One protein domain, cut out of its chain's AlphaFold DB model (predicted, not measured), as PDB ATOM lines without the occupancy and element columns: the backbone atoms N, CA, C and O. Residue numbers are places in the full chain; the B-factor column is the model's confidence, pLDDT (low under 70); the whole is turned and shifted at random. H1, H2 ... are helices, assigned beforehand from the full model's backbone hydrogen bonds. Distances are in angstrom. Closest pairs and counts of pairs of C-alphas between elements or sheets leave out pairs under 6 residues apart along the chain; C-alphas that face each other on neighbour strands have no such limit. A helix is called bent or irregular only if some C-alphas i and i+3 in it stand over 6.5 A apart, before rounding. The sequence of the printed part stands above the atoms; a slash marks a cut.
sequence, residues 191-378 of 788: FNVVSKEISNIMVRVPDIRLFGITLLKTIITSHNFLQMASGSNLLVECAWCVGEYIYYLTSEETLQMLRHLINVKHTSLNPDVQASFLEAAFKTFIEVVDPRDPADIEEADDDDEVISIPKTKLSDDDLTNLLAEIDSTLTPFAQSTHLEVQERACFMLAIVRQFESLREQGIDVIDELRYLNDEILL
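What this domain is: This is residues 191 to 378 of the 788 residues of the protein "AP-3 complex subunit delta" of Entamoeba histolytica HM-1:IMSS-A (UniProt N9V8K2). Two layers of helices make the body: H1, H4, H7 and H9 stand side by side in a row, running the same way, and H2, H5 and H8 cover one side of it, with short H3 and H6 toward one end. A long unnamed link, residues 290 to 315, runs from H7 across the other end of the helices toward the side of H1 and folds back to H8, and its residues 299 to 304 stick out. The printed part has 188 residues, with ten named helices, H1 to H10 in chain order, and no named strand: all helix. The whole is compact, with a radius of gyration of the C-alphas of 16.5 A and spans of 43 by 41 by 33 A.

How they stand to each other: The longest helix, H9, residues 339 to 360, forms a helical hairpin with H8, residues 316 to 334: they touch at a shallow tilt of 23 degrees, opposite ways, the closest C-alphas being those of Ala 334 and Gln 342, 4.4 A apart. With residues 340 to 348 alone H9 touches H7, residues 271 to 289, the same way at 15 degrees (Ala 275 and Val 341, closest C-alphas, 4.8 A). H7, H8 and H9 form an up-and-down bundle, each running against the one before. H7 touches H4, residues 233 to 244, the same way at a shallow tilt of 13 degrees; the closest C-alphas, of Gly 243 and Ala 280, are 4.0 A apart. H7 also touches H5, residues 251 to 261, opposite ways at 26 degrees, closest at the C-alphas of Leu 261 and Phe 277, 5.3 A. H4 touches H1, residues 191 to 204, the same way at 21 degrees (C-alphas of Ser 195 and Leu 234, closest, 4.5 A), and H2, residues 206 to 220, opposite ways at a steep tilt of 55 degrees (Leu 216 and Cys 238, closest C-alphas, 5.9 A). H1 and H2 touch only at the corner. H6, residues 264 to 268, touches H8 at residues 329 to 333 alone; the closest C-alphas, of Val 264 and Thr 329, are 6.0 A apart. H3, residues 223 to 229, and H10, residues 366 to 371, touch no helix; H10 and H9 are near each other. Every O i to N i+4 pair is within hydrogen-bond range in H1, H4, H5, H7, H9 and H10, against 8 of 11 in H2, 2 of 3 in H3, 13 of 15 in H8 and 0 of 1 in H6, where 2 of 2 O i to N i+3 pairs are.

Where its parts are: H9 measures 31.4 A from first to last C-alpha, H7 26.8 A, H8 26.1 A, H2 20.8 A and H1 19.9 A. C-alpha 191, where H1 begins, is at (383.299, 301.403, 264.544), and C-alpha 371, where H10 ends, at (375.257, 314.215, 293.682). H2 is irregular, with C-alphas 207 and 210 7.2 A apart; H8 is only just irregular, at 6.8 A for C-alphas 329 and 332, with a kink of 26 degrees near residue 328.

The domain as a whole: The two C-alphas farthest apart, of Asp 303 and Thr 337, are 51.2 A apart. The printed part has no cut, and the link from H7 to H8, 26 residues, is long. Mean pLDDT of the printed part is 86.3; residues 293 to 310 and 374 to 378 are under 70.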
ATOM      1  N   PHE A 191     383.233 301.406 263.082       85.44
ATOM      2  CA  PHE A 191     383.299 301.403 264.544       85.44
ATOM      3  C   PHE A 191     382.436 302.491 265.175       85.44
ATOM      4  O   PHE A 191     381.752 302.208 266.152       85.44
ATOM      5  N   ASN A 192     382.411 303.692 264.594       86.19
ATOM      6  CA  ASN A 192     381.592 304.795 265.100       86.19
ATOM      7  C   ASN A 192     380.086 304.510 264.966       86.19
ATOM      8  O   ASN A 192     379.292 304.895 265.821       86.19
ATOM      9  N   VAL A 193     379.675 303.803 263.908       90.75
ATOM     10  CA  VAL A 193     378.277 303.374 263.751       90.75
ATOM     11  C   VAL A 193     377.933 302.293 264.775       90.75
ATOM     12  O   VAL A 193     376.901 302.388 265.432       90.75
ATOM     13  N   VAL A 194     378.794 301.285 264.945       91.31
ATOM     14  CA  VAL A 194     378.603 300.208 265.934       91.31
ATOM     15  C   VAL A 194     378.564 300.765 267.357       91.31
ATOM     16  O   VAL A 194     377.703 300.371 268.142       91.31
ATOM     17  N   SER A 195     379.465 301.690 267.689       90.62
ATOM     18  CA  SER A 195     379.555 302.291 269.017       90.62
ATOM     19  C   SER A 195     378.293 303.068 269.360       90.62
ATOM     20  O   SER A 195     377.716 302.865 270.426       90.62
ATOM     21  N   LYS A 196     377.799 303.880 268.417       90.06
ATOM     22  CA  LYS A 196     376.568 304.639 268.618       90.06
ATOM     23  C   LYS A 196     375.361 303.728 268.810       90.06
ATOM     24  O   LYS A 196     374.480 304.036 269.608       90.06
ATOM     25  N   GLU A 197     375.342 302.593 268.116       91.06
ATOM     26  CA  GLU A 197     374.289 301.595 268.279       91.06
ATOM     27  C   GLU A 197     374.291 300.911 269.630       91.06
ATOM     28  O   GLU A 197     373.226 300.754 270.222       91.06
ATOM     29  N   ILE A 198     375.468 300.551 270.137       92.75
ATOM     30  CA  ILE A 198     375.595 300.005 271.486       92.75
ATOM     31  C   ILE A 198     374.999 300.993 272.493       92.75
ATOM     32  O   ILE A 198     374.109 300.613 273.253       92.75
ATOM     33  N   SER A 199     375.400 302.265 272.445       90.81
ATOM     34  CA  SER A 199     374.897 303.279 273.378       90.81
ATOM     35  C   SER A 199     373.398 303.530 273.231       90.81
ATOM     36  O   SER A 199     372.692 303.609 274.235       90.81
ATOM     37  N   ASN A 200     372.876 303.585 272.000       86.81
ATOM     38  CA  ASN A 200     371.442 303.747 271.756       86.81
ATOM     39  C   ASN A 200     370.622 302.623 272.406       86.81
ATOM     40  O   ASN A 200     369.614 302.902 273.054       86.81
ATOM     41  N   ILE A 201     371.059 301.368 272.262       89.50
ATOM     42  CA  ILE A 201     370.380 300.207 272.851       89.50
ATOM     43  C   ILE A 201     370.482 300.245 274.378       89.50
ATOM     44  O   ILE A 201     369.472 300.081 275.057       89.50
ATOM     45  N   MET A 202     371.676 300.507 274.920       89.81
ATOM     46  CA  MET A 202     371.907 300.552 276.369       89.81
ATOM     47  C   MET A 202     371.078 301.640 277.064       89.81
ATOM     48  O   MET A 202     370.571 301.427 278.166       89.81
ATOM     49  N   VAL A 203     370.907 302.800 276.423       85.56
ATOM     50  CA  VAL A 203     370.087 303.895 276.955       85.56
ATOM     51  C   VAL A 203     368.601 303.583 276.844       85.56
ATOM     52  O   VAL A 203     367.880 303.710 277.832       85.56
ATOM     53  N   ARG A 204     368.136 303.162 275.666       82.19
ATOM     54  CA  ARG A 204     366.701 303.117 275.355       82.19
ATOM     55  C   ARG A 204     366.009 301.802 275.721       82.19
ATOM     56  O   ARG A 204     364.785 301.754 275.695       82.19
ATOM     57  N   VAL A 205     366.755 300.746 276.044       85.00
ATOM     58  CA  VAL A 205     366.195 299.429 276.389       85.00
ATOM     59  C   VAL A 205     366.671 299.018 277.790       85.00
ATOM     60  O   VAL A 205     367.688 298.340 277.905       85.00
ATOM     61  N   PRO A 206     365.976 299.423 278.872       83.75
ATOM     62  CA  PRO A 206     366.387 299.129 280.248       83.75
ATOM     63  C   PRO A 206     366.656 297.646 280.525       83.75
ATOM     64  O   PRO A 206     367.734 297.305 281.013       83.75
ATOM     65  N   ASP A 207     365.753 296.768 280.081       83.50
ATOM     66  CA  ASP A 207     365.803 295.316 280.302       83.50
ATOM     67  C   ASP A 207     367.096 294.657 279.793       83.50
ATOM     68  O   ASP A 207     367.489 293.582 280.250       83.50
ATOM     69  N   ILE A 208     367.785 295.287 278.832       88.38
ATOM     70  CA  ILE A 208     369.007 294.733 278.245       88.38
ATOM     71  C   ILE A 208     370.270 295.094 279.018       88.38
ATOM     72  O   ILE A 208     371.315 294.482 278.786       88.38
ATOM     73  N   ARG A 209     370.216 296.085 279.915       90.06
ATOM     74  CA  ARG A 209     371.411 296.711 280.497       90.06
ATOM     75  C   ARG A 209     372.264 295.716 281.277       90.06
ATOM     76  O   ARG A 209     373.475 295.696 281.079       90.06
ATOM     77  N   LEU A 210     371.658 294.822 282.063       89.69
ATOM     78  CA  LEU A 210     372.389 293.763 282.778       89.69
ATOM     79  C   LEU A 210     373.192 292.868 281.819       89.69
ATOM     80  O   LEU A 210     374.393 292.638 282.002       89.69
ATOM     81  N   PHE A 211     372.530 292.375 280.769       92.19
ATOM     82  CA  PHE A 211     373.185 291.560 279.749       92.19
ATOM     83  C   PHE A 211     374.279 292.363 279.029       92.19
ATOM     84  O   PHE A 211     375.391 291.870 278.814       92.19
ATOM     85  N   GLY A 212     373.980 293.616 278.691       93.75
ATOM     86  CA  GLY A 212     374.896 294.497 277.992       93.75
ATOM     87  C   GLY A 212     376.153 294.805 278.782       93.75
ATOM     88  O   GLY A 212     377.239 294.671 278.235       93.75
ATOM     89  N   ILE A 213     376.052 295.088 280.077       93.50
ATOM     90  CA  ILE A 213     377.221 295.358 280.920       93.50
ATOM     91  C   ILE A 213     378.154 294.152 281.001       93.50
ATOM     92  O   ILE A 213     379.369 294.313 280.877       93.50
ATOM     93  N   THR A 214     377.602 292.941 281.090       91.25
ATOM     94  CA  THR A 214     378.396 291.700 281.048       91.25
ATOM     95  C   THR A 214     379.209 291.597 279.747       91.25
ATOM     96  O   THR A 214     380.383 291.212 279.748       91.25
ATOM     97  N   LEU A 215     378.600 291.977 278.623       92.75
ATOM     98  CA  LEU A 215     379.236 291.948 277.310       92.75
ATOM     99  C   LEU A 215     380.274 293.068 277.138       92.75
ATOM    100  O   LEU A 215     381.409 292.793 276.751       92.75
ATOM    101  N   LEU A 216     379.910 294.315 277.450       93.62
ATOM    102  CA  LEU A 216     380.766 295.492 277.277       93.62
ATOM    103  C   LEU A 216     381.989 295.452 278.192       93.62
ATOM    104  O   LEU A 216     383.082 295.787 277.739       93.62
ATOM    105  N   LYS A 217     381.841 294.938 279.423       92.44
ATOM    106  CA  LYS A 217     382.965 294.626 280.317       92.44
ATOM    107  C   LYS A 217     384.030 293.807 279.591       92.44
ATOM    108  O   LYS A 217     385.193 294.186 279.597       92.44
ATOM    109  N   THR A 218     383.625 292.735 278.909       90.81
ATOM    110  CA  THR A 218     384.549 291.841 278.190       90.81
ATOM    111  C   THR A 218     385.299 292.571 277.069       90.81
ATOM    112  O   THR A 218     386.481 292.308 276.834       90.81
ATOM    113  N   ILE A 219     384.631 293.511 276.391       89.94
ATOM    114  CA  ILE A 219     385.227 294.321 275.321       89.94
ATOM    115  C   ILE A 219     386.309 295.244 275.895       89.94
ATOM    116  O   ILE A 219     387.448 295.214 275.426       89.94
ATOM    117  N   ILE A 220     385.989 296.022 276.933       91.75
ATOM    118  CA  ILE A 220     386.920 297.024 277.477       91.75
ATOM    119  C   ILE A 220     388.044 296.415 278.326       91.75
ATOM    120  O   ILE A 220     389.068 297.061 278.518       91.75
ATOM    121  N   THR A 221     387.921 295.168 278.793       91.19
ATOM    122  CA  THR A 221     389.007 294.463 279.506       91.19
ATOM    123  C   THR A 221     389.982 293.732 278.580       91.19
ATOM    124  O   THR A 221     391.008 293.220 279.025       91.19
ATOM    125  N   SER A 222     389.697 293.661 277.280       88.44
ATOM    126  CA  SER A 222     390.505 292.894 276.326       88.44
ATOM    127  C   SER A 222     391.757 293.664 275.882       88.44
ATOM    128  O   SER A 222     391.696 294.487 274.975       88.44
ATOM    129  N   HIS A 223     392.928 293.370 276.464       81.31
ATOM    130  CA  HIS A 223     394.179 294.113 276.206       81.31
ATOM    131  C   HIS A 223     394.557 294.275 274.723       81.31
ATOM    132  O   HIS A 223     394.887 295.382 274.300       81.31
ATOM    133  N   ASN A 224     394.485 293.204 273.924       79.19
ATOM    134  CA  ASN A 224     394.794 293.273 272.488       79.19
ATOM    135  C   ASN A 224     393.799 294.168 271.738       79.19
ATOM    136  O   ASN A 224     394.164 294.869 270.796       79.19
ATOM    137  N   PHE A 225     392.543 294.156 272.180       84.25
ATOM    138  CA  PHE A 225     391.476 294.936 271.580       84.25
ATOM    139  C   PHE A 225     391.614 296.427 271.887       84.25
ATOM    140  O   PHE A 225     391.409 297.247 271.000       84.25
ATOM    141  N   LEU A 226     392.033 296.775 273.108       86.56
ATOM    142  CA  LEU A 226     392.209 298.166 273.525       86.56
ATOM    143  C   LEU A 226     393.163 298.936 272.616       86.56
ATOM    144  O   LEU A 226     392.853 300.051 272.216       86.56
ATOM    145  N   GLN A 227     394.297 298.335 272.250       82.94
ATOM    146  CA  GLN A 227     395.264 298.983 271.362       82.94
ATOM    147  C   GLN A 227     394.726 299.109 269.931       82.94
ATOM    148  O   GLN A 227     394.867 300.157 269.310       82.94
ATOM    149  N   MET A 228     394.049 298.072 269.429       82.25
ATOM    150  CA  MET A 228     393.457 298.080 268.088       82.25
ATOM    151  C   MET A 228     392.334 299.121 267.953       82.25
ATOM    152  O   MET A 228     392.275 299.839 266.961       82.25
ATOM    153  N   ALA A 229     391.453 299.206 268.951       81.81
ATOM    154  CA  ALA A 229     390.274 300.068 268.952       81.81
ATOM    155  C   ALA A 229     390.526 301.442 269.598       81.81
ATOM    156  O   ALA A 229     389.600 302.242 269.709       81.81
ATOM    157  N   SER A 230     391.766 301.738 270.003       80.56
ATOM    158  CA  SER A 230     392.163 302.994 270.653       80.56
ATOM    159  C   SER A 230     391.816 304.227 269.812       80.56
ATOM    160  O   SER A 230     391.416 305.255 270.340       80.56
ATOM    161  N   GLY A 231     391.901 304.120 268.483       79.00
ATOM    162  CA  GLY A 231     391.521 305.194 267.559       79.00
ATOM    163  C   GLY A 231     390.013 305.408 267.394       79.00
ATOM    164  O   GLY A 231     389.623 306.254 266.592       79.00
ATOM    165  N   SER A 232     389.176 304.642 268.105       81.50
ATOM    166  CA  SER A 232     387.735 304.584 267.878       81.50
ATOM    167  C   SER A 232     386.874 305.078 269.026       81.50
ATOM    168  O   SER A 232     387.182 304.860 270.196       81.50
ATOM    169  N   ASN A 233     385.696 305.606 268.675       86.50
ATOM    170  CA  ASN A 233     384.663 305.955 269.653       86.50
ATOM    171  C   ASN A 233     384.048 304.724 270.332       86.50
ATOM    172  O   ASN A 233     383.276 304.865 271.272       86.50
ATOM    173  N   LEU A 234     384.373 303.505 269.889       90.25
ATOM    174  CA  LEU A 234     383.828 302.291 270.484       90.25
ATOM    175  C   LEU A 234     384.217 302.145 271.949       90.25
ATOM    176  O   LEU A 234     383.345 301.887 272.775       90.25
ATOM    177  N   LEU A 235     385.501 302.303 272.273       91.81
ATOM    178  CA  LEU A 235     385.962 302.166 273.653       91.81
ATOM    179  C   LEU A 235     385.408 303.280 274.539       91.81
ATOM    180  O   LEU A 235     385.052 303.002 275.678       91.81
ATOM    181  N   VAL A 236     385.277 304.491 273.990       92.62
ATOM    182  CA  VAL A 236     384.651 305.647 274.651       92.62
ATOM    183  C   VAL A 236     383.200 305.330 275.027       92.62
ATOM    184  O   VAL A 236     382.820 305.378 276.191       92.62
ATOM    185  N   GLU A 237     382.389 304.915 274.056       92.44
ATOM    186  CA  GLU A 237     380.967 304.610 274.257       92.44
ATOM    187  C   GLU A 237     380.763 303.396 275.182       92.44
ATOM    188  O   GLU A 237     379.878 303.391 276.042       92.44
ATOM    189  N   CYS A 238     381.615 302.371 275.063       94.00
ATOM    190  CA  CYS A 238     381.561 301.197 275.932       94.00
ATOM    191  C   CYS A 238     381.960 301.531 277.375       94.00
ATOM    192  O   CYS A 238     381.297 301.063 278.297       94.00
ATOM    193  N   ALA A 239     383.014 302.327 277.583       94.69
ATOM    194  CA  ALA A 239     383.423 302.773 278.913       94.69
ATOM    195  C   ALA A 239     382.356 303.660 279.554       94.69
ATOM    196  O   ALA A 239     382.018 303.443 280.715       94.69
ATOM    197  N   TRP A 240     381.762 304.576 278.786       94.38
ATOM    198  CA  TRP A 240     380.638 305.386 279.249       94.38
ATOM    199  C   TRP A 240     379.453 304.515 279.692       94.38
ATOM    200  O   TRP A 240     378.978 304.664 280.817       94.38
ATOM    201  N   CYS A 241     379.033 303.541 278.869       93.94
ATOM    202  CA  CYS A 241     377.957 302.611 279.229       93.94
ATOM    203  C   CYS A 241     378.295 301.804 280.492       93.94
ATOM    204  O   CYS A 241     377.438 301.631 281.357       93.94
ATOM    205  N   VAL A 242     379.531 301.302 280.601       94.81
ATOM    206  CA  VAL A 242     379.981 300.547 281.779       94.81
ATOM    207  C   VAL A 242     379.969 301.414 283.028       94.81
ATOM    208  O   VAL A 242     379.474 300.954 284.048       94.81
ATOM    209  N   GLY A 243     380.464 302.650 282.954       92.88
ATOM    210  CA  GLY A 243     380.440 303.585 284.076       92.88
ATOM    211  C   GLY A 243     379.021 303.949 284.505       92.88
ATOM    212  O   GLY A 243     378.755 304.041 285.700       92.88
ATOM    213  N   GLU A 244     378.103 304.113 283.551       88.69
ATOM    214  CA  GLU A 244     376.738 304.544 283.854       88.69
ATOM    215  C   GLU A 244     375.873 303.448 284.464       88.69
ATOM    216  O   GLU A 244     375.142 303.686 285.423       88.69
ATOM    217  N   TYR A 245     376.026 302.220 283.974       90.31
ATOM    218  CA  TYR A 245     375.268 301.065 284.449       90.31
ATOM    219  C   TYR A 245     376.125 300.111 285.292       90.31
ATOM    220  O   TYR A 245     375.851 298.912 285.381       90.31
ATOM    221  N   ILE A 246     377.169 300.646 285.933       91.00
ATOM    222  CA  ILE A 246     378.147 299.886 286.725       91.00
ATOM    223  C   ILE A 246     377.497 299.086 287.860       91.00
ATOM    224  O   ILE A 246     377.991 298.039 288.277       91.00
ATOM    225  N   TYR A 247     376.341 299.548 288.329       87.19
ATOM    226  CA  TYR A 247     375.578 298.934 289.401       87.19
ATOM    227  C   TYR A 247     375.022 297.539 289.059       87.19
ATOM    228  O   TYR A 247     374.579 296.850 289.975       87.19
ATOM    229  N   TYR A 248     375.079 297.097 287.797       88.62
ATOM    230  CA  TYR A 248     374.763 295.721 287.396       88.62
ATOM    231  C   TYR A 248     375.911 294.717 287.606       88.62
ATOM    232  O   TYR A 248     375.725 293.524 287.372       88.62
ATOM    233  N   LEU A 249     377.098 295.162 288.029       89.62
ATOM    234  CA  LEU A 249     378.210 294.278 288.382       89.62
ATOM    235  C   LEU A 249     378.169 293.866 289.860       89.62
ATOM    236  O   LEU A 249     377.652 294.584 290.721       89.62
ATOM    237  N   THR A 250     378.748 292.702 290.168       90.38
ATOM    238  CA  THR A 250     378.985 292.290 291.561       90.38
ATOM    239  C   THR A 250     380.064 293.160 292.215       90.38
ATOM    240  O   THR A 250     380.919 293.709 291.527       90.38
ATOM    241  N   SER A 251     380.091 293.250 293.551       89.38
ATOM    242  CA  SER A 251     381.085 294.077 294.265       89.38
ATOM    243  C   SER A 251     382.539 293.764 293.894       89.38
ATOM    244  O   SER A 251     383.350 294.679 293.758       89.38
ATOM    245  N   GLU A 252     382.875 292.485 293.696       90.88
ATOM    246  CA  GLU A 252     384.220 292.078 293.276       90.88
ATOM    247  C   GLU A 252     384.532 292.568 291.856       90.88
ATOM    248  O   GLU A 252     385.607 293.109 291.594       90.88
ATOM    249  N   GLU A 253     383.577 292.427 290.940       92.94
ATOM    250  CA  GLU A 253     383.732 292.857 289.556       92.94
ATOM    251  C   GLU A 253     383.805 294.377 289.417       92.94
ATOM    252  O   GLU A 253     384.580 294.859 288.595       92.94
ATOM    253  N   THR A 254     383.051 295.128 290.221       93.56
ATOM    254  CA  THR A 254     383.110 296.594 290.268       93.56
ATOM    255  C   THR A 254     384.495 297.068 290.705       93.56
ATOM    256  O   THR A 254     385.083 297.940 290.067       93.56
ATOM    257  N   LEU A 255     385.073 296.447 291.741       94.00
ATOM    258  CA  LEU A 255     386.429 296.766 292.196       94.00
ATOM    259  C   LEU A 255     387.487 296.428 291.133       94.00
ATOM    260  O   LEU A 255     388.400 297.217 290.886       94.00
ATOM    261  N   GLN A 256     387.366 295.266 290.483       94.69
ATOM    262  CA  GLN A 256     388.246 294.886 289.373       94.69
ATOM    263  C   GLN A 256     388.118 295.857 288.192       94.69
ATOM    264  O   GLN A 256     389.127 296.210 287.582       94.69
ATOM    265  N   MET A 257     386.900 296.313 287.894       96.75
ATOM    266  CA  MET A 257     386.639 297.281 286.833       96.75
ATOM    267  C   MET A 257     387.288 298.633 287.135       96.75
ATOM    268  O   MET A 257     387.964 299.175 286.267       96.75
ATOM    269  N   LEU A 258     387.174 299.138 288.368       96.94
ATOM    270  CA  LEU A 258     387.826 300.384 288.783       96.94
ATOM    271  C   LEU A 258     389.339 300.328 288.548       96.94
ATOM    272  O   LEU A 258     389.895 301.199 287.886       96.94
ATOM    273  N   ARG A 259     389.985 299.264 289.041       96.44
ATOM    274  CA  ARG A 259     391.430 299.032 288.880       96.44
ATOM    275  C   ARG A 259     391.853 298.918 287.423       96.44
ATOM    276  O   ARG A 259     392.948 299.343 287.060       96.44
ATOM    277  N   HIS A 260     391.001 298.322 286.593       96.12
ATOM    278  CA  HIS A 260     391.238 298.247 285.160       96.12
ATOM    279  C   HIS A 260     391.170 299.636 284.520       96.12
ATOM    280  O   HIS A 260     392.125 300.034 283.867       96.12
ATOM    281  N   LEU A 261     390.108 300.408 284.764       96.44
ATOM    282  CA  LEU A 261     389.907 301.729 284.155       96.44
ATOM    283  C   LEU A 261     391.026 302.732 284.496       96.44
ATOM    284  O   LEU A 261     391.418 303.510 283.630       96.44
ATOM    285  N   ILE A 262     391.589 302.675 285.710       96.00
ATOM    286  CA  ILE A 262     392.699 303.547 286.155       96.00
ATOM    287  C   ILE A 262     394.098 302.959 285.902       96.00
ATOM    288  O   ILE A 262     395.099 303.485 286.391       96.00
ATOM    289  N   ASN A 263     394.207 301.844 285.176       94.69
ATOM    290  CA  ASN A 263     395.489 301.178 284.988       94.69
ATOM    291  C   ASN A 263     396.474 302.085 284.237       94.69
ATOM    292  O   ASN A 263     396.218 302.498 283.108       94.69
ATOM    293  N   VAL A 264     397.657 302.313 284.816       92.06
ATOM    294  CA  VAL A 264     398.715 303.178 284.256       92.06
ATOM    295  C   VAL A 264     399.099 302.797 282.819       92.06
ATOM    296  O   VAL A 264     399.491 303.657 282.033       92.06
ATOM    297  N   LYS A 265     398.939 301.527 282.417       90.62
ATOM    298  CA  LYS A 265     399.185 301.087 281.029       90.62
ATOM    299  C   LYS A 265     398.289 301.799 280.006       90.62
ATOM    300  O   LYS A 265     398.652 301.879 278.831       90.62
ATOM    301  N   HIS A 266     397.139 302.322 280.433       92.31
ATOM    302  CA  HIS A 266     396.192 303.039 279.582       92.31
ATOM    303  C   HIS A 266     396.639 304.457 279.209       92.31
ATOM    304  O   HIS A 266     396.066 305.025 278.289       92.31
ATOM    305  N   THR A 267     397.728 304.975 279.787       91.75
ATOM    306  CA  THR A 267     398.385 306.223 279.335       91.75
ATOM    307  C   THR A 267     398.868 306.165 277.876       91.75
ATOM    308  O   THR A 267     399.100 307.201 277.260       91.75
ATOM    309  N   SER A 268     398.997 304.958 277.308       90.88
ATOM    310  CA  SER A 268     399.326 304.724 275.893       90.88
ATOM    311  C   SER A 268     398.124 304.761 274.938       90.88
ATOM    312  O   SER A 268     398.318 304.730 273.723       90.88
ATOM    313  N   LEU A 269     396.889 304.783 275.453       92.69
ATOM    314  CA  LEU A 269     395.677 304.830 274.629       92.69
ATOM    315  C   LEU A 269     395.428 306.243 274.085       92.69
ATOM    316  O   LEU A 269     396.058 307.207 274.508       92.69
ATOM    317  N   ASN A 270     394.493 306.386 273.150       92.88
ATOM    318  CA  ASN A 270     394.076 307.689 272.651       92.88
ATOM    319  C   ASN A 270     393.498 308.534 273.808       92.88
ATOM    320  O   ASN A 270     392.749 307.989 274.627       92.88
ATOM    321  N   PRO A 271     393.822 309.839 273.888       93.94
ATOM    322  CA  PRO A 271     393.311 310.745 274.915       93.94
ATOM    323  C   PRO A 271     391.800 310.673 275.145       93.94
ATOM    324  O   PRO A 271     391.374 310.699 276.296       93.94
ATOM    325  N   ASP A 272     391.001 310.507 274.090       92.44
ATOM    326  CA  ASP A 272     389.539 310.422 274.213       92.44
ATOM    327  C   ASP A 272     389.108 309.172 275.000       92.44
ATOM    328  O   ASP A 272     388.216 309.217 275.853       92.44
ATOM    329  N   VAL A 273     389.797 308.049 274.772       94.31
ATOM    330  CA  VAL A 273     389.578 306.797 275.508       94.31
ATOM    331  C   VAL A 273     390.034 306.946 276.956       94.31
ATOM    332  O   VAL A 273     389.311 306.532 277.858       94.31
ATOM    333  N   GLN A 274     391.192 307.573 277.192       95.56
ATOM    334  CA  GLN A 274     391.681 307.846 278.548       95.56
ATOM    335  C   GLN A 274     390.688 308.710 279.334       95.56
ATOM    336  O   GLN A 274     390.326 308.365 280.457       95.56
ATOM    337  N   ALA A 275     390.202 309.798 278.733       95.06
ATOM    338  CA  ALA A 275     389.236 310.696 279.350       95.06
ATOM    339  C   ALA A 275     387.932 309.965 279.705       95.06
ATOM    340  O   ALA A 275     387.416 310.119 280.815       95.06
ATOM    341  N   SER A 276     387.418 309.137 278.794       95.25
ATOM    342  CA  SER A 276     386.217 308.331 279.033       95.25
ATOM    343  C   SER A 276     386.426 307.262 280.111       95.25
ATOM    344  O   SER A 276     385.553 307.052 280.952       95.25
ATOM    345  N   PHE A 277     387.602 306.629 280.152       96.62
ATOM    346  CA  PHE A 277     387.953 305.663 281.195       96.62
ATOM    347  C   PHE A 277     388.030 306.323 282.571       96.62
ATOM    348  O   PHE A 277     387.532 305.747 283.531       96.62
ATOM    349  N   LEU A 278     388.598 307.529 282.674       96.62
ATOM    350  CA  LEU A 278     388.658 308.288 283.928       96.62
ATOM    351  C   LEU A 278     387.265 308.702 284.420       96.62
ATOM    352  O   LEU A 278     386.977 308.610 285.611       96.62
ATOM    353  N   GLU A 279     386.376 309.099 283.511       94.31
ATOM    354  CA  GLU A 279     384.980 309.398 283.847       94.31
ATOM    355  C   GLU A 279     384.244 308.147 284.353       94.31
ATOM    356  O   GLU A 279     383.619 308.166 285.415       94.31
ATOM    357  N   ALA A 280     384.376 307.025 283.641       95.69
ATOM    358  CA  ALA A 280     383.817 305.748 284.069       95.69
ATOM    359  C   ALA A 280     384.431 305.264 285.394       95.69
ATOM    360  O   ALA A 280     383.723 304.709 286.236       95.69
ATOM    361  N   ALA A 281     385.728 305.500 285.612       97.00
ATOM    362  CA  ALA A 281     386.425 305.171 286.849       97.00
ATOM    363  C   ALA A 281     385.879 305.981 288.021       97.00
ATOM    364  O   ALA A 281     385.661 305.416 289.088       97.00
ATOM    365  N   PHE A 282     385.597 307.271 287.829       95.31
ATOM    366  CA  PHE A 282     384.994 308.097 288.867       95.31
ATOM    367  C   PHE A 282     383.612 307.571 289.275       95.31
ATOM    368  O   PHE A 282     383.365 307.349 290.459       95.31
ATOM    369  N   LYS A 283     382.745 307.246 288.308       93.12
ATOM    370  CA  LYS A 283     381.433 306.624 288.583       93.12
ATOM    371  C   LYS A 283     381.568 305.273 289.288       93.12
ATOM    372  O   LYS A 283     380.857 304.988 290.251       93.12
ATOM    373  N   THR A 284     382.524 304.458 288.846       94.62
ATOM    374  CA  THR A 284     382.821 303.155 289.452       94.62
ATOM    375  C   THR A 284     383.336 303.314 290.884       94.62
ATOM    376  O   THR A 284     382.941 302.552 291.757       94.62
ATOM    377  N   PHE A 285     384.167 304.322 291.158       94.94
ATOM    378  CA  PHE A 285     384.651 304.640 292.500       94.94
ATOM    379  C   PHE A 285     383.494 304.946 293.457       94.94
ATOM    380  O   PHE A 285     383.432 304.352 294.531       94.94
ATOM    381  N   ILE A 286     382.543 305.789 293.046       92.06
ATOM    382  CA  ILE A 286     381.347 306.098 293.846       92.06
ATOM    383  C   ILE A 286     380.568 304.812 294.165       92.06
ATOM    384  O   ILE A 286     380.171 304.597 295.309       92.06
ATOM    385  N   GLU A 287     380.406 303.928 293.177       91.00
ATOM    386  CA  GLU A 287     379.723 302.643 293.350       91.00
ATOM    387  C   GLU A 287     380.475 301.672 294.282       91.00
ATOM    388  O   GLU A 287     379.846 300.894 294.994       91.00
ATOM    389  N   VAL A 288     381.813 301.703 294.306       92.69
ATOM    390  CA  VAL A 288     382.621 300.906 295.249       92.69
ATOM    391  C   VAL A 288     382.451 301.414 296.681       92.69
ATOM    392  O   VAL A 288     382.341 300.611 297.610       92.69
ATOM    393  N   VAL A 289     382.440 302.737 296.865       90.75
ATOM    394  CA  VAL A 289     382.318 303.374 298.182       90.75
ATOM    395  C   VAL A 289     380.932 303.133 298.781       90.75
ATOM    396  O   VAL A 289     380.817 302.726 299.939       90.75
ATOM    397  N   ASP A 290     379.881 303.371 297.998       87.12
ATOM    398  CA  ASP A 290     378.501 303.153 298.413       87.12
ATOM    399  C   ASP A 290     377.733 302.401 297.315       87.12
ATOM    400  O   ASP A 290     377.181 303.009 296.390       87.12
ATOM    401  N   PRO A 291     377.699 301.062 297.386       85.31
ATOM    402  CA  PRO A 291     377.035 300.254 296.378       85.31
ATOM    403  C   PRO A 291     375.515 300.454 296.415       85.31
ATOM    404  O   PRO A 291     374.904 300.320 297.475       85.31
ATOM    405  N   ARG A 292     374.900 300.742 295.263       76.62
ATOM    406  CA  ARG A 292     373.435 300.853 295.119       76.62
ATOM    407  C   ARG A 292     372.796 299.484 294.971       76.62
ATOM    408  O   ARG A 292     373.348 298.644 294.259       76.62
ATOM    409  N   ASP A 293     371.615 299.265 295.535       67.69
ATOM    410  CA  ASP A 293     370.794 298.145 295.077       67.69
ATOM    411  C   ASP A 293     370.194 298.515 293.705       67.69
ATOM    412  O   ASP A 293     369.675 299.625 293.562       67.69
ATOM    413  N   PRO A 294     370.266 297.652 292.673       60.59
ATOM    414  CA  PRO A 294     369.523 297.864 291.430       60.59
ATOM    415  C   PRO A 294     368.036 298.182 291.656       60.59
ATOM    416  O   PRO A 294     367.473 298.977 290.907       60.59
ATOM    417  N   ALA A 295     367.425 297.629 292.713       61.03
ATOM    418  CA  ALA A 295     366.038 297.906 293.087       61.03
ATOM    419  C   ALA A 295     365.784 299.361 293.529       61.03
ATOM    420  O   ALA A 295     364.651 299.825 293.457       61.03
ATOM    421  N   ASP A 296     366.820 300.092 293.956       62.94
ATOM    422  CA  ASP A 296     366.706 301.492 294.387       62.94
ATOM    423  C   ASP A 296     366.798 302.491 293.212       62.94
ATOM    424  O   ASP A 296     366.613 303.692 293.408       62.94
ATOM    425  N   ILE A 297     367.131 302.023 291.998       60.19
ATOM    426  CA  ILE A 297     367.436 302.873 290.831       60.19
ATOM    427  C   ILE A 297     366.256 302.967 289.852       60.19
ATOM    428  O   ILE A 297     366.124 303.974 289.156       60.19
ATOM    429  N   GLU A 298     365.393 301.953 289.782       53.41
ATOM    430  CA  GLU A 298     364.287 301.930 288.822       53.41
ATOM    431  C   GLU A 298     362.968 302.390 289.465       53.41
ATOM    432  O   GLU A 298     362.553 301.882 290.505       53.41
ATOM    433  N   GLU A 299     362.250 303.301 288.791       44.84
ATOM    434  CA  GLU A 299     360.779 303.380 288.859       44.84
ATOM    435  C   GLU A 299     360.200 302.105 288.213       44.84
ATOM    436  O   GLU A 299     359.496 302.171 287.207       44.84
ATOM    437  N   ALA A 300     360.585 300.930 288.715       41.03
ATOM    438  CA  ALA A 300     360.052 299.671 288.238       41.03
ATOM    439  C   ALA A 300     358.555 299.680 288.547       41.03
ATOM    440  O   ALA A 300     358.148 299.895 289.693       41.03
ATOM    441  N   ASP A 301     357.735 299.490 287.514       42.41
ATOM    442  CA  ASP A 301     356.343 299.108 287.714       42.41
ATOM    443  C   ASP A 301     356.339 297.930 288.711       42.41
ATOM    444  O   ASP A 301     357.168 297.028 288.587       42.41
ATOM    445  N   ASP A 302     355.437 297.947 289.700       47.34
ATOM    446  CA  ASP A 302     355.390 297.036 290.870       47.34
ATOM    447  C   ASP A 302     355.422 295.511 290.543       47.34
ATOM    448  O   ASP A 302     355.423 294.681 291.454       47.34
ATOM    449  N   ASP A 303     355.436 295.130 289.261       47.41
ATOM    450  CA  ASP A 303     355.319 293.770 288.740       47.41
ATOM    451  C   ASP A 303     356.626 293.169 288.160       47.41
ATOM    452  O   ASP A 303     356.644 291.962 287.899       47.41
ATOM    453  N   ASP A 304     357.714 293.933 287.964       49.78
ATOM    454  CA  ASP A 304     358.953 293.397 287.365       49.78
ATOM    455  C   ASP A 304     359.906 292.792 288.425       49.78
ATOM    456  O   ASP A 304     360.284 293.411 289.422       49.78
ATOM    457  N   GLU A 305     360.300 291.529 288.224       47.50
ATOM    458  CA  GLU A 305     361.170 290.758 289.125       47.50
ATOM    459  C   GLU A 305     362.631 291.254 288.993       47.50
ATOM    460  O   GLU A 305     363.447 290.655 288.290       47.50
ATOM    461  N   VAL A 306     362.969 292.380 289.638       54.59
ATOM    462  CA  VAL A 306     364.327 292.956 289.611       54.59
ATOM    463  C   VAL A 306     365.328 291.960 290.207       54.59
ATOM    464  O   VAL A 306     365.208 291.515 291.352       54.59
ATOM    465  N   ILE A 307     366.348 291.593 289.425       58.69
ATOM    466  CA  ILE A 307     367.414 290.687 289.865       58.69
ATOM    467  C   ILE A 307     368.246 291.397 290.940       58.69
ATOM    468  O   ILE A 307     369.080 292.246 290.633       58.69
ATOM    469  N   SER A 308     368.057 291.020 292.207       60.88
ATOM    470  CA  SER A 308     368.868 291.527 293.319       60.88
ATOM    471  C   SER A 308     370.292 290.965 293.234       60.88
ATOM    472  O   SER A 308     370.513 289.767 293.454       60.88
ATOM    473  N   ILE A 309     371.271 291.812 292.918       68.56
ATOM    474  CA  ILE A 309     372.692 291.442 292.911       68.56
ATOM    475  C   ILE A 309     373.267 291.772 294.293       68.56
ATOM    476  O   ILE A 309     373.199 292.927 294.709       68.56
ATOM    477  N   PRO A 310     373.833 290.799 295.031       65.69
ATOM    478  CA  PRO A 310     374.350 291.055 296.367       65.69
ATOM    479  C   PRO A 310     375.526 292.031 296.304       65.69
ATOM    480  O   PRO A 310     376.527 291.761 295.634       65.69
ATOM    481  N   LYS A 311     375.417 293.140 297.040       75.62
ATOM    482  CA  LYS A 311     376.497 294.113 297.191       75.62
ATOM    483  C   LYS A 311     376.957 294.226 298.635       75.62
ATOM    484  O   LYS A 311     376.156 294.280 299.566       75.62
ATOM    485  N   THR A 312     378.270 294.259 298.816       81.00
ATOM    486  CA  THR A 312     378.922 294.402 300.119       81.00
ATOM    487  C   THR A 312     379.781 295.652 300.120       81.00
ATOM    488  O   THR A 312     380.615 295.819 299.230       81.00
ATOM    489  N   LYS A 313     379.605 296.502 301.136       84.75
ATOM    490  CA  LYS A 313     380.512 297.628 301.383       84.75
ATOM    491  C   LYS A 313     381.909 297.105 301.708       84.75
ATOM    492  O   LYS A 313     382.042 296.083 302.384       84.75
ATOM    493  N   LEU A 314     382.930 297.807 301.224       86.88
ATOM    494  CA  LEU A 314     384.315 297.513 301.580       86.88
ATOM    495  C   LEU A 314     384.542 297.763 303.076       86.88
ATOM    496  O   LEU A 314     383.863 298.585 303.696       86.88
ATOM    497  N   SER A 315     385.507 297.044 303.653       90.38
ATOM    498  CA  SER A 315     385.994 297.363 304.994       90.38
ATOM    499  C   SER A 315     386.735 298.705 304.978       90.38
ATOM    500  O   SER A 315     387.245 299.122 303.939       90.38
ATOM    501  N   ASP A 316     386.803 299.389 306.121       87.75
ATOM    502  CA  ASP A 316     387.466 300.700 306.211       87.75
ATOM    503  C   ASP A 316     388.975 300.606 305.891       87.75
ATOM    504  O   ASP A 316     389.536 301.475 305.219       87.75
ATOM    505  N   ASP A 317     389.615 299.493 306.272       90.88
ATOM    506  CA  ASP A 317     391.012 299.195 305.939       90.88
ATOM    507  C   ASP A 317     391.198 298.988 304.424       90.88
ATOM    508  O   ASP A 317     392.112 299.553 303.818       90.88
ATOM    509  N   ASP A 318     390.317 298.210 303.783       92.94
ATOM    510  CA  ASP A 318     390.369 297.972 302.334       92.94
ATOM    511  C   ASP A 318     390.088 299.249 301.539       92.94
ATOM    512  O   ASP A 318     390.723 299.492 300.511       92.94
ATOM    513  N   LEU A 319     389.163 300.083 302.025       92.81
ATOM    514  CA  LEU A 319     388.859 301.375 301.427       92.81
ATOM    515  C   LEU A 319     390.069 302.310 301.509       92.81
ATOM    516  O   LEU A 319     390.434 302.906 300.502       92.81
ATOM    517  N   THR A 320     390.733 302.393 302.664       93.50
ATOM    518  CA  THR A 320     391.953 303.204 302.840       93.50
ATOM    519  C   THR A 320     393.064 302.759 301.881       93.50
ATOM    520  O   THR A 320     393.669 303.582 301.194       93.50
ATOM    521  N   ASN A 321     393.285 301.447 301.751       94.75
ATOM    522  CA  ASN A 321     394.256 300.906 300.795       94.75
ATOM    523  C   ASN A 321     393.892 301.239 299.339       94.75
ATOM    524  O   ASN A 321     394.774 301.563 298.544       94.75
ATOM    525  N   LEU A 322     392.603 301.181 298.990       95.19
ATOM    526  CA  LEU A 322     392.118 301.527 297.656       95.19
ATOM    527  C   LEU A 322     392.325 303.013 297.333       95.19
ATOM    528  O   LEU A 322     392.731 303.329 296.217       95.19
ATOM    529  N   LEU A 323     392.079 303.931 298.273       95.12
ATOM    530  CA  LEU A 323     392.306 305.362 298.030       95.12
ATOM    531  C   LEU A 323     393.787 305.664 297.779       95.12
ATOM    532  O   LEU A 323     394.107 306.386 296.836       95.12
ATOM    533  N   ALA A 324     394.687 305.044 298.546       94.25
ATOM    534  CA  ALA A 324     396.127 305.147 298.313       94.25
ATOM    535  C   ALA A 324     396.545 304.547 296.953       94.25
ATOM    536  O   ALA A 324     397.396 305.104 296.253       94.25
ATOM    537  N   GLU A 325     395.931 303.427 296.549       95.00
ATOM    538  CA  GLU A 325     396.127 302.823 295.225       95.00
ATOM    539  C   GLU A 325     395.723 303.807 294.115       95.00
ATOM    540  O   GLU A 325     396.537 304.073 293.223       95.00
ATOM    541  N   ILE A 326     394.525 304.399 294.205       95.56
ATOM    542  CA  ILE A 326     393.999 305.391 293.251       95.56
ATOM    543  C   ILE A 326     394.914 306.618 293.167       95.56
ATOM    544  O   ILE A 326     395.233 307.065 292.065       95.56
ATOM    545  N   ASP A 327     395.387 307.136 294.305       92.94
ATOM    546  CA  ASP A 327     396.273 308.305 294.347       92.94
ATOM    547  C   ASP A 327     397.560 308.076 293.535       92.94
ATOM    548  O   ASP A 327     397.934 308.863 292.655       92.94
ATOM    549  N   SER A 328     398.194 306.923 293.762       93.81
ATOM    550  CA  SER A 328     399.430 306.554 293.073       93.81
ATOM    551  C   SER A 328     399.227 306.266 291.579       93.81
ATOM    552  O   SER A 328     400.066 306.644 290.759       93.81
ATOM    553  N   THR A 329     398.112 305.631 291.203       94.88
ATOM    554  CA  THR A 329     397.841 305.216 289.815       94.88
ATOM    555  C   THR A 329     397.328 306.346 288.930       94.88
ATOM    556  O   THR A 329     397.618 306.337 287.735       94.88
ATOM    557  N   LEU A 330     396.630 307.343 289.484       95.00
ATOM    558  CA  LEU A 330     396.155 308.504 288.721       95.00
ATOM    559  C   LEU A 330     397.224 309.579 288.497       95.00
ATOM    560  O   LEU A 330     397.082 310.393 287.586       95.00
ATOM    561  N   THR A 331     398.311 309.574 289.275       92.25
ATOM    562  CA  THR A 331     399.383 310.580 289.170       92.25
ATOM    563  C   THR A 331     399.942 310.737 287.737       92.25
ATOM    564  O   THR A 331     400.041 311.873 287.274       92.25
ATOM    565  N   PRO A 332     400.234 309.661 286.972       93.88
ATOM    566  CA  PRO A 332     400.652 309.784 285.573       93.88
ATOM    567  C   PRO A 332     399.602 310.431 284.655       93.88
ATOM    568  O   PRO A 332     399.964 311.167 283.743       93.88
ATOM    569  N   PHE A 333     398.306 310.198 284.895       95.56
ATOM    570  CA  PHE A 333     397.228 310.812 284.107       95.56
ATOM    571  C   PHE A 333     397.073 312.306 284.416       95.56
ATOM    572  O   PHE A 333     396.835 313.099 283.510       95.56
ATOM    573  N   ALA A 334     397.290 312.713 285.670       93.94
ATOM    574  CA  ALA A 334     397.322 314.123 286.076       93.94
ATOM    575  C   ALA A 334     398.503 314.900 285.457       93.94
ATOM    576  O   ALA A 334     398.460 316.123 285.325       93.94
ATOM    577  N   GLN A 335     399.556 314.193 285.045       93.12
ATOM    578  CA  GLN A 335     400.707 314.744 284.323       93.12
ATOM    579  C   GLN A 335     400.569 314.624 282.797       93.12
ATOM    580  O   GLN A 335     401.528 314.885 282.071       93.12
ATOM    581  N   SER A 336     399.396 314.218 282.299       94.12
ATOM    582  CA  SER A 336     399.140 314.117 280.864       94.12
ATOM    583  C   SER A 336     399.291 315.474 280.178       94.12
ATOM    584  O   SER A 336     398.887 316.508 280.704       94.12
ATOM    585  N   THR A 337     399.830 315.465 278.960       93.75
ATOM    586  CA  THR A 337     399.893 316.648 278.089       93.75
ATOM    587  C   THR A 337     398.533 316.999 277.482       93.75
ATOM    588  O   THR A 337     398.360 318.083 276.926       93.75
ATOM    589  N   HIS A 338     397.560 316.087 277.568       92.38
ATOM    590  CA  HIS A 338     396.202 316.292 277.084       92.38
ATOM    591  C   HIS A 338     395.328 316.859 278.199       92.38
ATOM    592  O   HIS A 338     395.060 316.171 279.185       92.38
ATOM    593  N   LEU A 339     394.854 318.093 278.000       92.19
ATOM    594  CA  LEU A 339     394.127 318.862 279.011       92.19
ATOM    595  C   LEU A 339     392.924 318.102 279.586       92.19
ATOM    596  O   LEU A 339     392.812 317.991 280.796       92.19
ATOM    597  N   GLU A 340     392.087 317.499 278.740       91.62
ATOM    598  CA  GLU A 340     390.893 316.766 279.191       91.62
ATOM    599  C   GLU A 340     391.237 315.591 280.125       91.62
ATOM    600  O   GLU A 340     390.581 315.360 281.139       91.62
ATOM    601  N   VAL A 341     392.299 314.847 279.800       95.06
ATOM    602  CA  VAL A 341     392.771 313.715 280.612       95.06
ATOM    603  C   VAL A 341     393.332 314.225 281.936       95.06
ATOM    604  O   VAL A 341     393.002 313.693 282.997       95.06
ATOM    605  N   GLN A 342     394.153 315.274 281.869       95.88
ATOM    606  CA  GLN A 342     394.742 315.918 283.034       95.88
ATOM    607  C   GLN A 342     393.665 316.464 283.978       95.88
ATOM    608  O   GLN A 342     393.712 316.181 285.172       95.88
ATOM    609  N   GLU A 343     392.683 317.207 283.469       93.31
ATOM    610  CA  GLU A 343     391.612 317.808 284.266       93.31
ATOM    611  C   GLU A 343     390.764 316.742 284.962       93.31
ATOM    612  O   GLU A 343     390.549 316.836 286.171       93.31
ATOM    613  N   ARG A 344     390.358 315.679 284.250       94.75
ATOM    614  CA  ARG A 344     389.589 314.569 284.841       94.75
ATOM    615  C   ARG A 344     390.382 313.816 285.907       94.75
ATOM    616  O   ARG A 344     389.834 313.503 286.964       94.75
ATOM    617  N   ALA A 345     391.666 313.553 285.667       96.00
ATOM    618  CA  ALA A 345     392.527 312.884 286.638       96.00
ATOM    619  C   ALA A 345     392.766 313.750 287.885       96.00
ATOM    620  O   ALA A 345     392.620 313.268 289.009       96.00
ATOM    621  N   CYS A 346     393.077 315.038 287.704       95.44
ATOM    622  CA  CYS A 346     393.245 316.000 288.793       95.44
ATOM    623  C   CYS A 346     391.956 316.171 289.603       95.44
ATOM    624  O   CYS A 346     392.004 316.188 290.834       95.44
ATOM    625  N   PHE A 347     390.807 316.259 288.928       94.75
ATOM    626  CA  PHE A 347     389.498 316.327 289.566       94.75
ATOM    627  C   PHE A 347     389.235 315.085 290.421       94.75
ATOM    628  O   PHE A 347     388.959 315.210 291.614       94.75
ATOM    629  N   MET A 348     389.393 313.887 289.849       95.31
ATOM    630  CA  MET A 348     389.191 312.635 290.578       95.31
ATOM    631  C   MET A 348     390.135 312.523 291.785       95.31
ATOM    632  O   MET A 348     389.674 312.201 292.878       95.31
ATOM    633  N   LEU A 349     391.421 312.860 291.631       95.62
ATOM    634  CA  LEU A 349     392.393 312.898 292.732       95.62
ATOM    635  C   LEU A 349     391.980 313.868 293.846       95.62
ATOM    636  O   LEU A 349     392.062 313.527 295.025       95.62
ATOM    637  N   ALA A 350     391.530 315.073 293.489       95.06
ATOM    638  CA  ALA A 350     391.088 316.066 294.460       95.06
ATOM    639  C   ALA A 350     389.880 315.565 295.266       95.06
ATOM    640  O   ALA A 350     389.870 315.690 296.492       95.06
ATOM    641  N   ILE A 351     388.899 314.946 294.599       94.56
ATOM    642  CA  ILE A 351     387.725 314.368 295.263       94.56
ATOM    643  C   ILE A 351     388.116 313.188 296.159       94.56
ATOM    644  O   ILE A 351     387.676 313.141 297.304       94.56
ATOM    645  N   VAL A 352     388.969 312.275 295.687       94.12
ATOM    646  CA  VAL A 352     389.450 311.110 296.454       94.12
ATOM    647  C   VAL A 352     390.162 311.543 297.740       94.12
ATOM    648  O   VAL A 352     389.816 311.064 298.820       94.12
ATOM    649  N   ARG A 353     391.084 312.509 297.651       94.44
ATOM    650  CA  ARG A 353     391.806 313.064 298.813       94.44
ATOM    651  C   ARG A 353     390.879 313.790 299.784       94.44
ATOM    652  O   ARG A 353     391.006 313.648 300.999       94.44
ATOM    653  N   GLN A 354     389.936 314.573 299.258       94.19
ATOM    654  CA  GLN A 354     388.970 315.293 300.086       94.19
ATOM    655  C   GLN A 354     388.015 314.327 300.798       94.19
ATOM    656  O   GLN A 354     387.711 314.524 301.975       94.19
ATOM    657  N   PHE A 355     387.570 313.281 300.104       93.62
ATOM    658  CA  PHE A 355     386.752 312.212 300.663       93.62
ATOM    659  C   PHE A 355     387.489 311.477 301.788       93.62
ATOM    660  O   PHE A 355     386.919 311.296 302.861       93.62
ATOM    661  N   GLU A 356     388.763 311.124 301.587       93.12
ATOM    662  CA  GLU A 356     389.594 310.504 302.625       93.12
ATOM    663  C   GLU A 356     389.690 311.377 303.879       93.12
ATOM    664  O   GLU A 356     389.370 310.926 304.977       93.12
ATOM    665  N   SER A 357     390.036 312.657 303.708       94.25
ATOM    666  CA  SER A 357     390.191 313.589 304.827       94.25
ATOM    667  C   SER A 357     388.895 313.794 305.619       94.25
ATOM    668  O   SER A 357     388.922 313.886 306.848       94.25
ATOM    669  N   LEU A 358     387.746 313.863 304.940       93.44
ATOM    670  CA  LEU A 358     386.441 313.998 305.595       93.44
ATOM    671  C   LEU A 358     386.024 312.701 306.300       93.44
ATOM    672  O   LEU A 358     385.497 312.770 307.414       93.44
ATOM    673  N   ARG A 359     386.333 311.534 305.714       91.62
ATOM    674  CA  ARG A 359     386.122 310.226 306.350       91.62
ATOM    675  C   ARG A 359     386.924 310.107 307.646       91.62
ATOM    676  O   ARG A 359     386.354 309.733 308.667       91.62
ATOM    677  N   GLU A 360     388.202 310.490 307.641       90.88
ATOM    678  CA  GLU A 360     389.059 310.497 308.841       90.88
ATOM    679  C   GLU A 360     388.525 311.424 309.947       90.88
ATOM    680  O   GLU A 360     388.693 311.154 311.137       90.88
ATOM    681  N   GLN A 361     387.840 312.506 309.567       92.88
ATOM    682  CA  GLN A 361     387.164 313.421 310.493       92.88
ATOM    683  C   GLN A 361     385.795 312.905 310.972       92.88
ATOM    684  O   GLN A 361     385.160 313.545 311.813       92.88
ATOM    685  N   GLY A 362     385.330 311.761 310.462       89.69
ATOM    686  CA  GLY A 362     384.024 311.180 310.773       89.69
ATOM    687  C   GLY A 362     382.844 311.918 310.134       89.69
ATOM    688  O   GLY A 362     381.729 311.836 310.649       89.69
ATOM    689  N   ILE A 363     383.080 312.670 309.055       91.94
ATOM    690  CA  ILE A 363     382.044 313.384 308.303       91.94
ATOM    691  C   ILE A 363     381.593 312.494 307.143       91.94
ATOM    692  O   ILE A 363     382.372 312.195 306.241       91.94
ATOM    693  N   ASP A 364     380.323 312.092 307.166       87.56
ATOM    694  CA  ASP A 364     379.695 311.354 306.071       87.56
ATOM    695  C   ASP A 364     379.331 312.316 304.929       87.56
ATOM    696  O   ASP A 364     378.625 313.301 305.154       87.56
ATOM    697  N   VAL A 365     379.856 312.044 303.734       89.38
ATOM    698  CA  VAL A 365     379.644 312.842 302.512       89.38
ATOM    699  C   VAL A 365     379.211 311.991 301.319       89.38
ATOM    700  O   VAL A 365     379.418 312.368 300.165       89.38
ATOM    701  N   ILE A 366     378.658 310.805 301.580       86.19
ATOM    702  CA  ILE A 366     378.243 309.873 300.526       86.19
ATOM    703  C   ILE A 366     377.178 310.485 299.610       86.19
ATOM    704  O   ILE A 366     377.296 310.386 298.389       86.19
ATOM    705  N   ASP A 367     376.184 311.172 300.174       84.25
ATOM    706  CA  ASP A 367     375.126 311.824 299.395       84.25
ATOM    707  C   ASP A 367     375.691 312.931 298.491       84.25
ATOM    708  O   ASP A 367     375.311 313.058 297.328       84.25
ATOM    709  N   GLU A 368     376.639 313.727 298.997       87.31
ATOM    710  CA  GLU A 368     377.338 314.740 298.207       87.31
ATOM    711  C   GLU A 368     378.186 314.140 297.094       87.31
ATOM    712  O   GLU A 368     378.217 314.690 295.995       87.31
ATOM    713  N   LEU A 369     378.865 313.029 297.378       86.31
ATOM    714  CA  LEU A 369     379.685 312.324 296.405       86.31
ATOM    715  C   LEU A 369     378.818 311.778 295.261       86.31
ATOM    716  O   LEU A 369     379.195 311.914 294.101       86.31
ATOM    717  N   ARG A 370     377.638 311.226 295.573       81.88
ATOM    718  CA  ARG A 370     376.655 310.771 294.575       81.88
ATOM    719  C   ARG A 370     376.136 311.920 293.718       81.88
ATOM    720  O   ARG A 370     376.122 311.813 292.495       81.88
ATOM    721  N   TYR A 371     375.800 313.039 294.356       82.12
ATOM    722  CA  TYR A 371     375.257 314.215 293.682       82.12
ATOM    723  C   TYR A 371     376.186 314.775 292.592       82.12
ATOM    724  O   TYR A 371     375.705 315.353 291.620       82.12
ATOM    725  N   LEU A 372     377.508 314.581 292.709       80.31
ATOM    726  CA  LEU A 372     378.471 314.995 291.678       80.31
ATOM    727  C   LEU A 372     378.214 314.346 290.311       80.31
ATOM    728  O   LEU A 372     378.643 314.902 289.304       80.31
ATOM    729  N   ASN A 373     377.537 313.195 290.270       71.06
ATOM    730  CA  ASN A 373     377.230 312.478 289.035       71.06
ATOM    731  C   ASN A 373     375.782 312.670 288.548       71.06
ATOM    732  O   ASN A 373     375.460 312.254 287.438       71.06
ATOM    733  N   ASP A 374     374.915 313.295 289.349       63.38
ATOM    734  CA  ASP A 374     373.485 313.419 289.035       63.38
ATOM    735  C   ASP A 374     373.142 314.678 288.205       63.38
ATOM    736  O   ASP A 374     372.036 314.803 287.673       63.38
ATOM    737  N   GLU A 375     374.063 315.642 288.075       50.06
ATOM    738  CA  GLU A 375     373.832 316.863 287.293       50.06
ATOM    739  C   GLU A 375     374.275 316.704 285.829       50.06
ATOM    740  O   GLU A 375     375.454 316.792 285.491       50.06
ATOM    741  N   ILE A 376     373.305 316.575 284.916       44.09
ATOM    742  CA  ILE A 376     373.537 316.834 283.491       44.09
ATOM    743  C   ILE A 376     373.797 318.339 283.338       44.09
ATOM    744  O   ILE A 376     372.870 319.150 283.416       44.09
ATOM    745  N   LEU A 377     375.053 318.725 283.104       38.69
ATOM    746  CA  LEU A 377     375.395 320.091 282.711       38.69
ATOM    747  C   LEU A 377     374.717 320.403 281.371       38.69
ATOM    748  O   LEU A 377     375.152 319.962 280.308       38.69
ATOM    749  N   LEU A 378     373.621 321.161 281.412       37.75
ATOM    750  CA  LEU A 378     372.957 321.623 280.199       37.75
ATOM    751  C   LEU A 378     373.881 322.613 279.473       37.75
ATOM    752  O   LEU A 378     374.343 323.573 280.101       37.75
TER     753      LEU A 378